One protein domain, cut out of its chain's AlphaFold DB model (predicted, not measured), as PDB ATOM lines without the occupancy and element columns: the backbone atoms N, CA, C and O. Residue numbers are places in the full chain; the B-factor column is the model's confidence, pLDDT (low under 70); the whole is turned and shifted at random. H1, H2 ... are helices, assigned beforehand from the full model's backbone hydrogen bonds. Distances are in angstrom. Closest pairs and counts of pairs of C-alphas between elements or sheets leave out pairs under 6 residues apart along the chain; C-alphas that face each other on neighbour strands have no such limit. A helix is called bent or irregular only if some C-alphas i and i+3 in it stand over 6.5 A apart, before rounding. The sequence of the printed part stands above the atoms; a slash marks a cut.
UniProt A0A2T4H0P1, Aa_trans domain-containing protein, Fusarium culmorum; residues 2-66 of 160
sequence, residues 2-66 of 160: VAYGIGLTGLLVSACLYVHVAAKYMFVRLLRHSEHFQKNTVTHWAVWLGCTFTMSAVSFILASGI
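AT A GLANCE: This is residues 2 to 66 of the 160 residues of the protein "Aa_trans domain-containing protein" of Fusarium culmorum (UniProt A0A2T4H0P1). Two long helices, H1 and H2, cross as a lopsided X, with the later part of H1 meeting the middle of H2. The two short arms of the X are joined by the link of residues 32 to 41, while the long arms open like a V, where residues 2 to 14 of H1 and residues 60 to 66, at the other end, stick out free. The printed part has 65 residues with two named helices, H1 then H2, and no named strand, and its class is all helix. It is loose, with a radius of gyration of the C-alphas of 15.0 A, and elongated, spanning 48 by 26 by 17 A.

IN THESE COORDINATES: H1 is residues 2 to 31, starting with C-alpha 2 at (21.298, 25.603, 68.347) and 43.8 A long from first to last C-alpha. H2 is residues 42 to 65, 34.2 A long, from C-alpha 42 at (27.095, 37.785, 27.599) to C-alpha 65 at (37.318, 11.596, 47.140). Neither helix is bent.

HOW THE PARTS SIT: H1 and H2 touch, with 15 pairs of C-alphas within 8 A. H1 touches H2 with residues 19 to 27 alone, and H2 touches H1 with residues 47 to 56 alone. The closest C-alphas are those of Ala 23 and Cys 51, 5.1 A apart. The helices run opposite ways at a steep tilt of 51 degrees. In H2 every O i to N i+4 pair is within hydrogen-bond range, and in H1 25 of 26 are.

THE WHOLE: The C-alphas of Val 2 and His 33, the two farthest apart, are 48.7 A apart. Without the stretches that stand free, the body spans 30 by 16 by 14 A. The printed part has no cut, and the 10-residue link from H1 to H2 is short. Mean pLDDT of the printed part is 82.4, and residues 32 to 40 are under 70.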
ATOM      1  N   VAL A   2      21.195  24.277  69.014       70.38
ATOM      2  CA  VAL A   2      21.298  25.603  68.347       70.38
ATOM      3  C   VAL A   2      22.710  25.913  67.802       70.38
ATOM      4  O   VAL A   2      22.851  26.533  66.752       70.38
ATOM      5  N   ALA A   3      23.765  25.416  68.462       77.06
ATOM      6  CA  ALA A   3      25.158  25.661  68.064       77.06
ATOM      7  C   ALA A   3      25.524  25.143  66.655       77.06
ATOM      8  O   ALA A   3      26.348  25.752  65.976       77.06
ATOM      9  N   TYR A   4      24.879  24.067  66.183       78.94
ATOM     10  CA  TYR A   4      25.127  23.528  64.841       78.94
ATOM     11  C   TYR A   4      24.643  24.468  63.730       78.94
ATOM     12  O   TYR A   4      25.317  24.595  62.714       78.94
ATOM     13  N   GLY A   5      23.529  25.182  63.931       82.75
ATOM     14  CA  GLY A   5      23.010  26.131  62.938       82.75
ATOM     15  C   GLY A   5      23.906  27.361  62.767       82.75
ATOM     16  O   GLY A   5      24.163  27.804  61.647       82.75
ATOM     17  N   ILE A   6      24.450  27.874  63.875       86.12
ATOM     18  CA  ILE A   6      25.379  29.014  63.862       86.12
ATOM     19  C   ILE A   6      26.695  28.616  63.176       86.12
ATOM     20  O   ILE A   6      27.170  29.331  62.291       86.12
ATOM     21  N   GLY A   7      27.245  27.444  63.518       86.44
ATOM     22  CA  GLY A   7      28.456  26.916  62.885       86.44
ATOM     23  C   GLY A   7      28.280  26.659  61.386       86.44
ATOM     24  O   GLY A   7      29.128  27.056  60.590       86.44
ATOM     25  N   LEU A   8      27.148  26.071  60.985       87.31
ATOM     26  CA  LEU A   8      26.836  25.810  59.578       87.31
ATOM     27  C   LEU A   8      26.735  27.106  58.764       87.31
ATOM     28  O   LEU A   8      27.253  27.173  57.651       87.31
ATOM     29  N   THR A   9      26.127  28.150  59.330       90.75
ATOM     30  CA  THR A   9      26.025  29.462  58.672       90.75
ATOM     31  C   THR A   9      27.412  30.059  58.427       90.75
ATOM     32  O   THR A   9      27.703  30.510  57.320       90.75
ATOM     33  N   GLY A  10      28.300  30.005  59.426       89.31
ATOM     34  CA  GLY A  10      29.682  30.471  59.288       89.31
ATOM     35  C   GLY A  10      30.478  29.696  58.232       89.31
ATOM     36  O   GLY A  10      31.191  30.305  57.431       89.31
ATOM     37  N   LEU A  11      30.317  28.370  58.183       88.44
ATOM     38  CA  LEU A  11      30.949  27.515  57.173       88.44
ATOM     39  C   LEU A  11      30.447  27.832  55.760       88.44
ATOM     40  O   LEU A  11      31.264  27.986  54.856       88.44
ATOM     41  N   LEU A  12      29.133  27.994  55.574       90.19
ATOM     42  CA  LEU A  12      28.535  28.342  54.281       90.19
ATOM     43  C   LEU A  12      29.017  29.704  53.777       90.19
ATOM     44  O   LEU A  12      29.457  29.817  52.635       90.19
ATOM     45  N   VAL A  13      28.986  30.732  54.629       92.88
ATOM     46  CA  VAL A  13      29.442  32.082  54.258       92.88
ATOM     47  C   VAL A  13      30.928  32.071  53.898       92.88
ATOM     48  O   VAL A  13      31.314  32.624  52.869       92.88
ATOM     49  N   SER A  14      31.756  31.394  54.696       90.62
ATOM     50  CA  SER A  14      33.195  31.287  54.433       90.62
ATOM     51  C   SER A  14      33.476  30.543  53.126       90.62
ATOM     52  O   SER A  14      34.252  31.025  52.303       90.62
ATOM     53  N   ALA A  15      32.811  29.408  52.889       87.62
ATOM     54  CA  ALA A  15      32.954  28.632  51.659       87.62
ATOM     55  C   ALA A  15      32.579  29.460  50.419       87.62
ATOM     56  O   ALA A  15      33.346  29.515  49.455       87.62
ATOM     57  N   CYS A  16      31.447  30.173  50.467       89.81
ATOM     58  CA  CYS A  16      31.024  31.074  49.398       89.81
ATOM     59  C   CYS A  16      32.073  32.157  49.119       89.81
ATOM     60  O   CYS A  16      32.414  32.382  47.957       89.81
ATOM     61  N   LEU A  17      32.610  32.802  50.160       91.75
ATOM     62  CA  LEU A  17      33.641  33.831  50.017       91.75
ATOM     63  C   LEU A  17      34.911  33.282  49.359       91.75
ATOM     64  O   LEU A  17      35.408  33.898  48.417       91.75
ATOM     65  N   TYR A  18      35.411  32.120  49.786       89.38
ATOM     66  CA  TYR A  18      36.619  31.528  49.201       89.38
ATOM     67  C   TYR A  18      36.438  31.171  47.721       89.38
ATOM     68  O   TYR A  18      37.292  31.523  46.904       89.38
ATOM     69  N   VAL A  19      35.307  30.558  47.349       88.88
ATOM     70  CA  VAL A  19      34.983  30.252  45.943       88.88
ATOM     71  C   VAL A  19      34.899  31.533  45.109       88.88
ATOM     72  O   VAL A  19      35.455  31.592  44.012       88.88
ATOM     73  N   HIS A  20      34.276  32.590  45.637       89.12
ATOM     74  CA  HIS A  20      34.149  33.867  44.933       89.12
ATOM     75  C   HIS A  20      35.490  34.585  44.760       89.12
ATOM     76  O   HIS A  20      35.758  35.124  43.685       89.12
ATOM     77  N   VAL A  21      36.344  34.599  45.785       90.75
ATOM     78  CA  VAL A  21      37.678  35.212  45.703       90.75
ATOM     79  C   VAL A  21      38.534  34.481  44.668       90.75
ATOM     80  O   VAL A  21      39.154  35.130  43.824       90.75
ATOM     81  N   ALA A  22      38.507  33.145  44.668       87.06
ATOM     82  CA  ALA A  22      39.214  32.331  43.683       87.06
ATOM     83  C   ALA A  22      38.684  32.563  42.256       87.06
ATOM     84  O   ALA A  22      39.468  32.804  41.333       87.06
ATOM     85  N   ALA A  23      37.360  32.587  42.076       86.06
ATOM     86  CA  ALA A  23      36.726  32.868  40.791       86.06
ATOM     87  C   ALA A  23      37.065  34.275  40.279       86.06
ATOM     88  O   ALA A  23      37.399  34.437  39.107       86.06
ATOM     89  N   LYS A  24      37.065  35.293  41.148       85.56
ATOM     90  CA  LYS A  24      37.451  36.664  40.784       85.56
ATOM     91  C   LYS A  24      38.928  36.756  40.402       85.56
ATOM     92  O   LYS A  24      39.263  37.473  39.461       85.56
ATOM     93  N   TYR A  25      39.809  36.022  41.082       86.75
ATOM     94  CA  TYR A  25      41.225  35.965  40.719       86.75
ATOM     95  C   TYR A  25      41.424  35.372  39.317       86.75
ATOM     96  O   TYR A  25      42.125  35.962  38.492       86.75
ATOM     97  N   MET A  26      40.754  34.254  39.016       82.00
ATOM     98  CA  MET A  26      40.741  33.665  37.672       82.00
ATOM     99  C   MET A  26      40.146  34.613  36.631       82.00
ATOM    100  O   MET A  26      40.736  34.800  35.570       82.00
ATOM    101  N   PHE A  27      39.024  35.254  36.953       80.81
ATOM    102  CA  PHE A  27      38.348  36.218  36.092       80.81
ATOM    103  C   PHE A  27      39.282  37.369  35.701       80.81
ATOM    104  O   PHE A  27      39.421  37.689  34.524       80.81
ATOM    105  N   VAL A  28      40.000  37.944  36.674       80.69
ATOM    106  CA  VAL A  28      40.951  39.037  36.428       80.69
ATOM    107  C   VAL A  28      42.137  38.584  35.574       80.69
ATOM    108  O   VAL A  28      42.634  39.357  34.755       80.69
ATOM    109  N   ARG A  29      42.600  37.341  35.740       80.81
ATOM    110  CA  ARG A  29      43.695  36.776  34.937       80.81
ATOM    111  C   ARG A  29      43.270  36.480  33.499       80.81
ATOM    112  O   ARG A  29      44.028  36.802  32.590       80.81
ATOM    113  N   LEU A  30      42.082  35.915  33.298       75.38
ATOM    114  CA  LEU A  30      41.553  35.545  31.981       75.38
ATOM    115  C   LEU A  30      41.140  36.763  31.156       75.38
ATOM    116  O   LEU A  30      41.424  36.825  29.964       75.38
ATOM    117  N   LEU A  31      40.494  37.747  31.782       71.56
ATOM    118  CA  LEU A  31      39.955  38.902  31.072       71.56
ATOM    119  C   LEU A  31      40.918  40.091  31.016       71.56
ATOM    120  O   LEU A  31      40.542  41.092  30.411       71.56
ATOM    121  N   ARG A  32      42.146  39.981  31.574       68.25
ATOM    122  CA  ARG A  32      43.129  41.071  31.820       68.25
ATOM    123  C   ARG A  32      43.311  42.064  30.662       68.25
ATOM    124  O   ARG A  32      43.674  43.207  30.914       68.25
ATOM    125  N   HIS A  33      43.061  41.642  29.423       63.59
ATOM    126  CA  HIS A  33      43.261  42.441  28.216       63.59
ATOM    127  C   HIS A  33      41.991  42.742  27.393       63.59
ATOM    128  O   HIS A  33      42.105  43.181  26.254       63.59
ATOM    129  N   SER A  34      40.786  42.517  27.927       64.75
ATOM    130  CA  SER A  34      39.521  42.677  27.193       64.75
ATOM    131  C   SER A  34      38.678  43.849  27.706       64.75
ATOM    132  O   SER A  34      38.500  44.020  28.911       64.75
ATOM    133  N   GLU A  35      38.065  44.615  26.796       64.44
ATOM    134  CA  GLU A  35      37.130  45.714  27.118       64.44
ATOM    135  C   GLU A  35      35.825  45.253  27.803       64.44
ATOM    136  O   GLU A  35      35.017  46.064  28.261       64.44
ATOM    137  N   HIS A  36      35.614  43.939  27.908       60.41
ATOM    138  CA  HIS A  36      34.425  43.306  28.488       60.41
ATOM    139  C   HIS A  36      34.463  43.218  30.028       60.41
ATOM    140  O   HIS A  36      33.616  42.572  30.646       60.41
ATOM    141  N   PHE A  37      35.438  43.866  30.672       59.25
ATOM    142  CA  PHE A  37      35.620  43.827  32.126       59.25
ATOM    143  C   PHE A  37      34.504  44.492  32.928       59.25
ATOM    144  O   PHE A  37      34.241  44.078  34.054       59.25
ATOM    145  N   GLN A  38      33.866  45.517  32.361       59.81
ATOM    146  CA  GLN A  38      32.922  46.377  33.084       59.81
ATOM    147  C   GLN A  38      31.603  46.603  32.326       59.81
ATOM    148  O   GLN A  38      30.714  47.287  32.825       59.81
ATOM    149  N   LYS A  39      31.462  46.032  31.121       69.94
ATOM    150  CA  LYS A  39      30.228  46.082  30.326       69.94
ATOM    151  C   LYS A  39      29.422  44.799  30.540       69.94
ATOM    152  O   LYS A  39      29.979  43.702  30.470       69.94
ATOM    153  N   ASN A  40      28.111  44.943  30.753       68.12
ATOM    154  CA  ASN A  40      27.148  43.839  30.872       68.12
ATOM    155  C   ASN A  40      27.014  43.099  29.536       68.12
ATOM    156  O   ASN A  40      26.075  43.309  28.775       68.12
ATOM    157  N   THR A  41      27.991  42.254  29.237       78.69
ATOM    158  CA  THR A  41      28.062  41.486  27.994       78.69
ATOM    159  C   THR A  41      27.897  40.009  28.314       78.69
ATOM    160  O   THR A  41      28.315  39.557  29.379       78.69
ATOM    161  N   VAL A  42      27.320  39.231  27.398       78.06
ATOM    162  CA  VAL A  42      27.095  37.785  27.599       78.06
ATOM    163  C   VAL A  42      28.409  37.055  27.910       78.06
ATOM    164  O   VAL A  42      28.437  36.181  28.771       78.06
ATOM    165  N   THR A  43      29.524  37.492  27.317       78.19
ATOM    166  CA  THR A  43      30.875  36.982  27.601       78.19
ATOM    167  C   THR A  43      31.300  37.190  29.060       78.19
ATOM    168  O   THR A  43      31.940  36.318  29.636       78.19
ATOM    169  N   HIS A  44      30.914  38.306  29.691       79.62
ATOM    170  CA  HIS A  44      31.203  38.571  31.106       79.62
ATOM    171  C   HIS A  44      30.475  37.567  32.008       79.62
ATOM    172  O   HIS A  44      31.093  36.923  32.854       79.62
ATOM    173  N   TRP A  45      29.171  37.394  31.779       81.38
ATOM    174  CA  TRP A  45      28.338  36.443  32.517       81.38
ATOM    175  C   TRP A  45      28.799  34.999  32.318       81.38
ATOM    176  O   TRP A  45      28.902  34.254  33.290       81.38
ATOM    177  N   ALA A  46      29.146  34.617  31.086       84.75
ATOM    178  CA  ALA A  46      29.648  33.284  30.769       84.75
ATOM    179  C   ALA A  46      30.979  32.979  31.475       84.75
ATOM    180  O   ALA A  46      31.128  31.905  32.055       84.75
ATOM    181  N   VAL A  47      31.930  33.920  31.488       84.50
ATOM    182  CA  VAL A  47      33.220  33.725  32.173       84.50
ATOM    183  C   VAL A  47      33.042  33.711  33.691       84.50
ATOM    184  O   VAL A  47      33.663  32.891  34.365       84.50
ATOM    185  N   TRP A  48      32.176  34.563  34.244       83.88
ATOM    186  CA  TRP A  48      31.893  34.581  35.681       83.88
ATOM    187  C   TRP A  48      31.229  33.280  36.162       83.88
ATOM    188  O   TRP A  48      31.718  32.652  37.109       83.88
ATOM    189  N   LEU A  49      30.171  32.828  35.477       87.69
ATOM    190  CA  LEU A  49      29.515  31.551  35.773       87.69
ATOM    191  C   LEU A  49      30.457  30.370  35.529       87.69
ATOM    192  O   LEU A  49      30.517  29.470  36.359       87.69
ATOM    193  N   GLY A  50      31.248  30.398  34.454       88.50
ATOM    194  CA  GLY A  50      32.232  29.362  34.145       88.50
ATOM    195  C   GLY A  50      33.307  29.222  35.225       88.50
ATOM    196  O   GLY A  50      33.576  28.111  35.680       88.50
ATOM    197  N   CYS A  51      33.881  30.331  35.702       88.56
ATOM    198  CA  CYS A  51      34.872  30.309  36.785       88.56
ATOM    199  C   CYS A  51      34.264  29.784  38.094       88.56
ATOM    200  O   CYS A  51      34.869  28.950  38.768       88.56
ATOM    201  N   THR A  52      33.056  30.237  38.433       89.81
ATOM    202  CA  THR A  52      32.353  29.823  39.657       89.81
ATOM    203  C   THR A  52      31.978  28.339  39.612       89.81
ATOM    204  O   THR A  52      32.220  27.608  40.571       89.81
ATOM    205  N   PHE A  53      31.456  27.867  38.477       91.25
ATOM    206  CA  PHE A  53      31.115  26.463  38.262       91.25
ATOM    207  C   PHE A  53      32.354  25.566  38.304       91.25
ATOM    208  O   PHE A  53      32.331  24.536  38.968       91.25
ATOM    209  N   THR A  54      33.457  25.979  37.673       90.75
ATOM    210  CA  THR A  54      34.717  25.218  37.690       90.75
ATOM    211  C   THR A  54      35.246  25.058  39.116       90.75
ATOM    212  O   THR A  54      35.603  23.955  39.521       90.75
ATOM    213  N   MET A  55      35.236  26.129  39.916       90.12
ATOM    214  CA  MET A  55      35.658  26.073  41.323       90.12
ATOM    215  C   MET A  55      34.741  25.190  42.179       90.12
ATOM    216  O   MET A  55      35.219  24.430  43.026       90.12
ATOM    217  N   SER A  56      33.429  25.244  41.935       90.25
ATOM    218  CA  SER A  56      32.458  24.359  42.583       90.25
ATOM    219  C   SER A  56      32.691  22.889  42.210       90.25
ATOM    220  O   SER A  56      32.740  22.029  43.087       90.25
ATOM    221  N   ALA A  57      32.938  22.598  40.929       91.50
ATOM    222  CA  ALA A  57      33.215  21.250  40.441       91.50
ATOM    223  C   ALA A  57      34.491  20.658  41.059       91.50
ATOM    224  O   ALA A  57      34.479  19.513  41.505       91.50
ATOM    225  N   VAL A  58      35.573  21.438  41.162       90.25
ATOM    226  CA  VAL A  58      36.807  21.004  41.843       90.25
ATOM    227  C   VAL A  58      36.537  20.684  43.315       90.25
ATOM    228  O   VAL A  58      36.984  19.653  43.814       90.25
ATOM    229  N   SER A  59      35.762  21.528  43.999       88.00
ATOM    230  CA  SER A  59      35.392  21.311  45.403       88.00
ATOM    231  C   SER A  59      34.555  20.039  45.580       88.00
ATOM    232  O   SER A  59      34.783  19.276  46.516       88.00
ATOM    233  N   PHE A  60      33.629  19.775  44.655       87.19
ATOM    234  CA  PHE A  60      32.809  18.566  44.642       87.19
ATOM    235  C   PHE A  60      33.649  17.294  44.464       87.19
ATOM    236  O   PHE A  60      33.442  16.326  45.191       87.19
ATOM    237  N   ILE A  61      34.634  17.309  43.559       88.62
ATOM    238  CA  ILE A  61      35.550  16.177  43.336       88.62
ATOM    239  C   ILE A  61      36.395  15.890  44.585       88.62
ATOM    240  O   ILE A  61      36.581  14.735  44.962       88.62
ATOM    241  N   LEU A  62      36.897  16.929  45.259       84.50
ATOM    242  CA  LEU A  62      37.665  16.751  46.495       84.50
ATOM    243  C   LEU A  62      36.795  16.200  47.633       84.50
ATOM    244  O   LEU A  62      37.243  15.327  48.378       84.50
ATOM    245  N   ALA A  63      35.549  16.664  47.740       84.00
ATOM    246  CA  ALA A  63      34.598  16.186  48.739       84.00
ATOM    247  C   ALA A  63      34.177  14.723  48.511       84.00
ATOM    248  O   ALA A  63      34.008  13.988  49.482       84.00
ATOM    249  N   SER A  64      34.034  14.281  47.256       82.50
ATOM    250  CA  SER A  64      33.691  12.887  46.940       82.50
ATOM    251  C   SER A  64      34.871  11.919  47.075       82.50
ATOM    252  O   SER A  64      34.653  10.730  47.299       82.50
ATOM    253  N   GLY A  65      36.111  12.408  46.963       80.38
ATOM    254  CA  GLY A  65      37.318  11.596  47.140       80.38
ATOM    255  C   GLY A  65      37.723  11.374  48.601       80.38
ATOM    256  O   GLY A  65      38.240  10.309  48.940       80.38
ATOM    257  N   ILE A  66      37.511  12.362  49.477       80.38
ATOM    258  CA  ILE A  66      37.909  12.305  50.891       80.38
ATOM    259  C   ILE A  66      36.706  12.716  51.759       80.38
ATOM    260  O   ILE A  66      36.580  13.880  52.136       80.38
TER     261      ILE A  66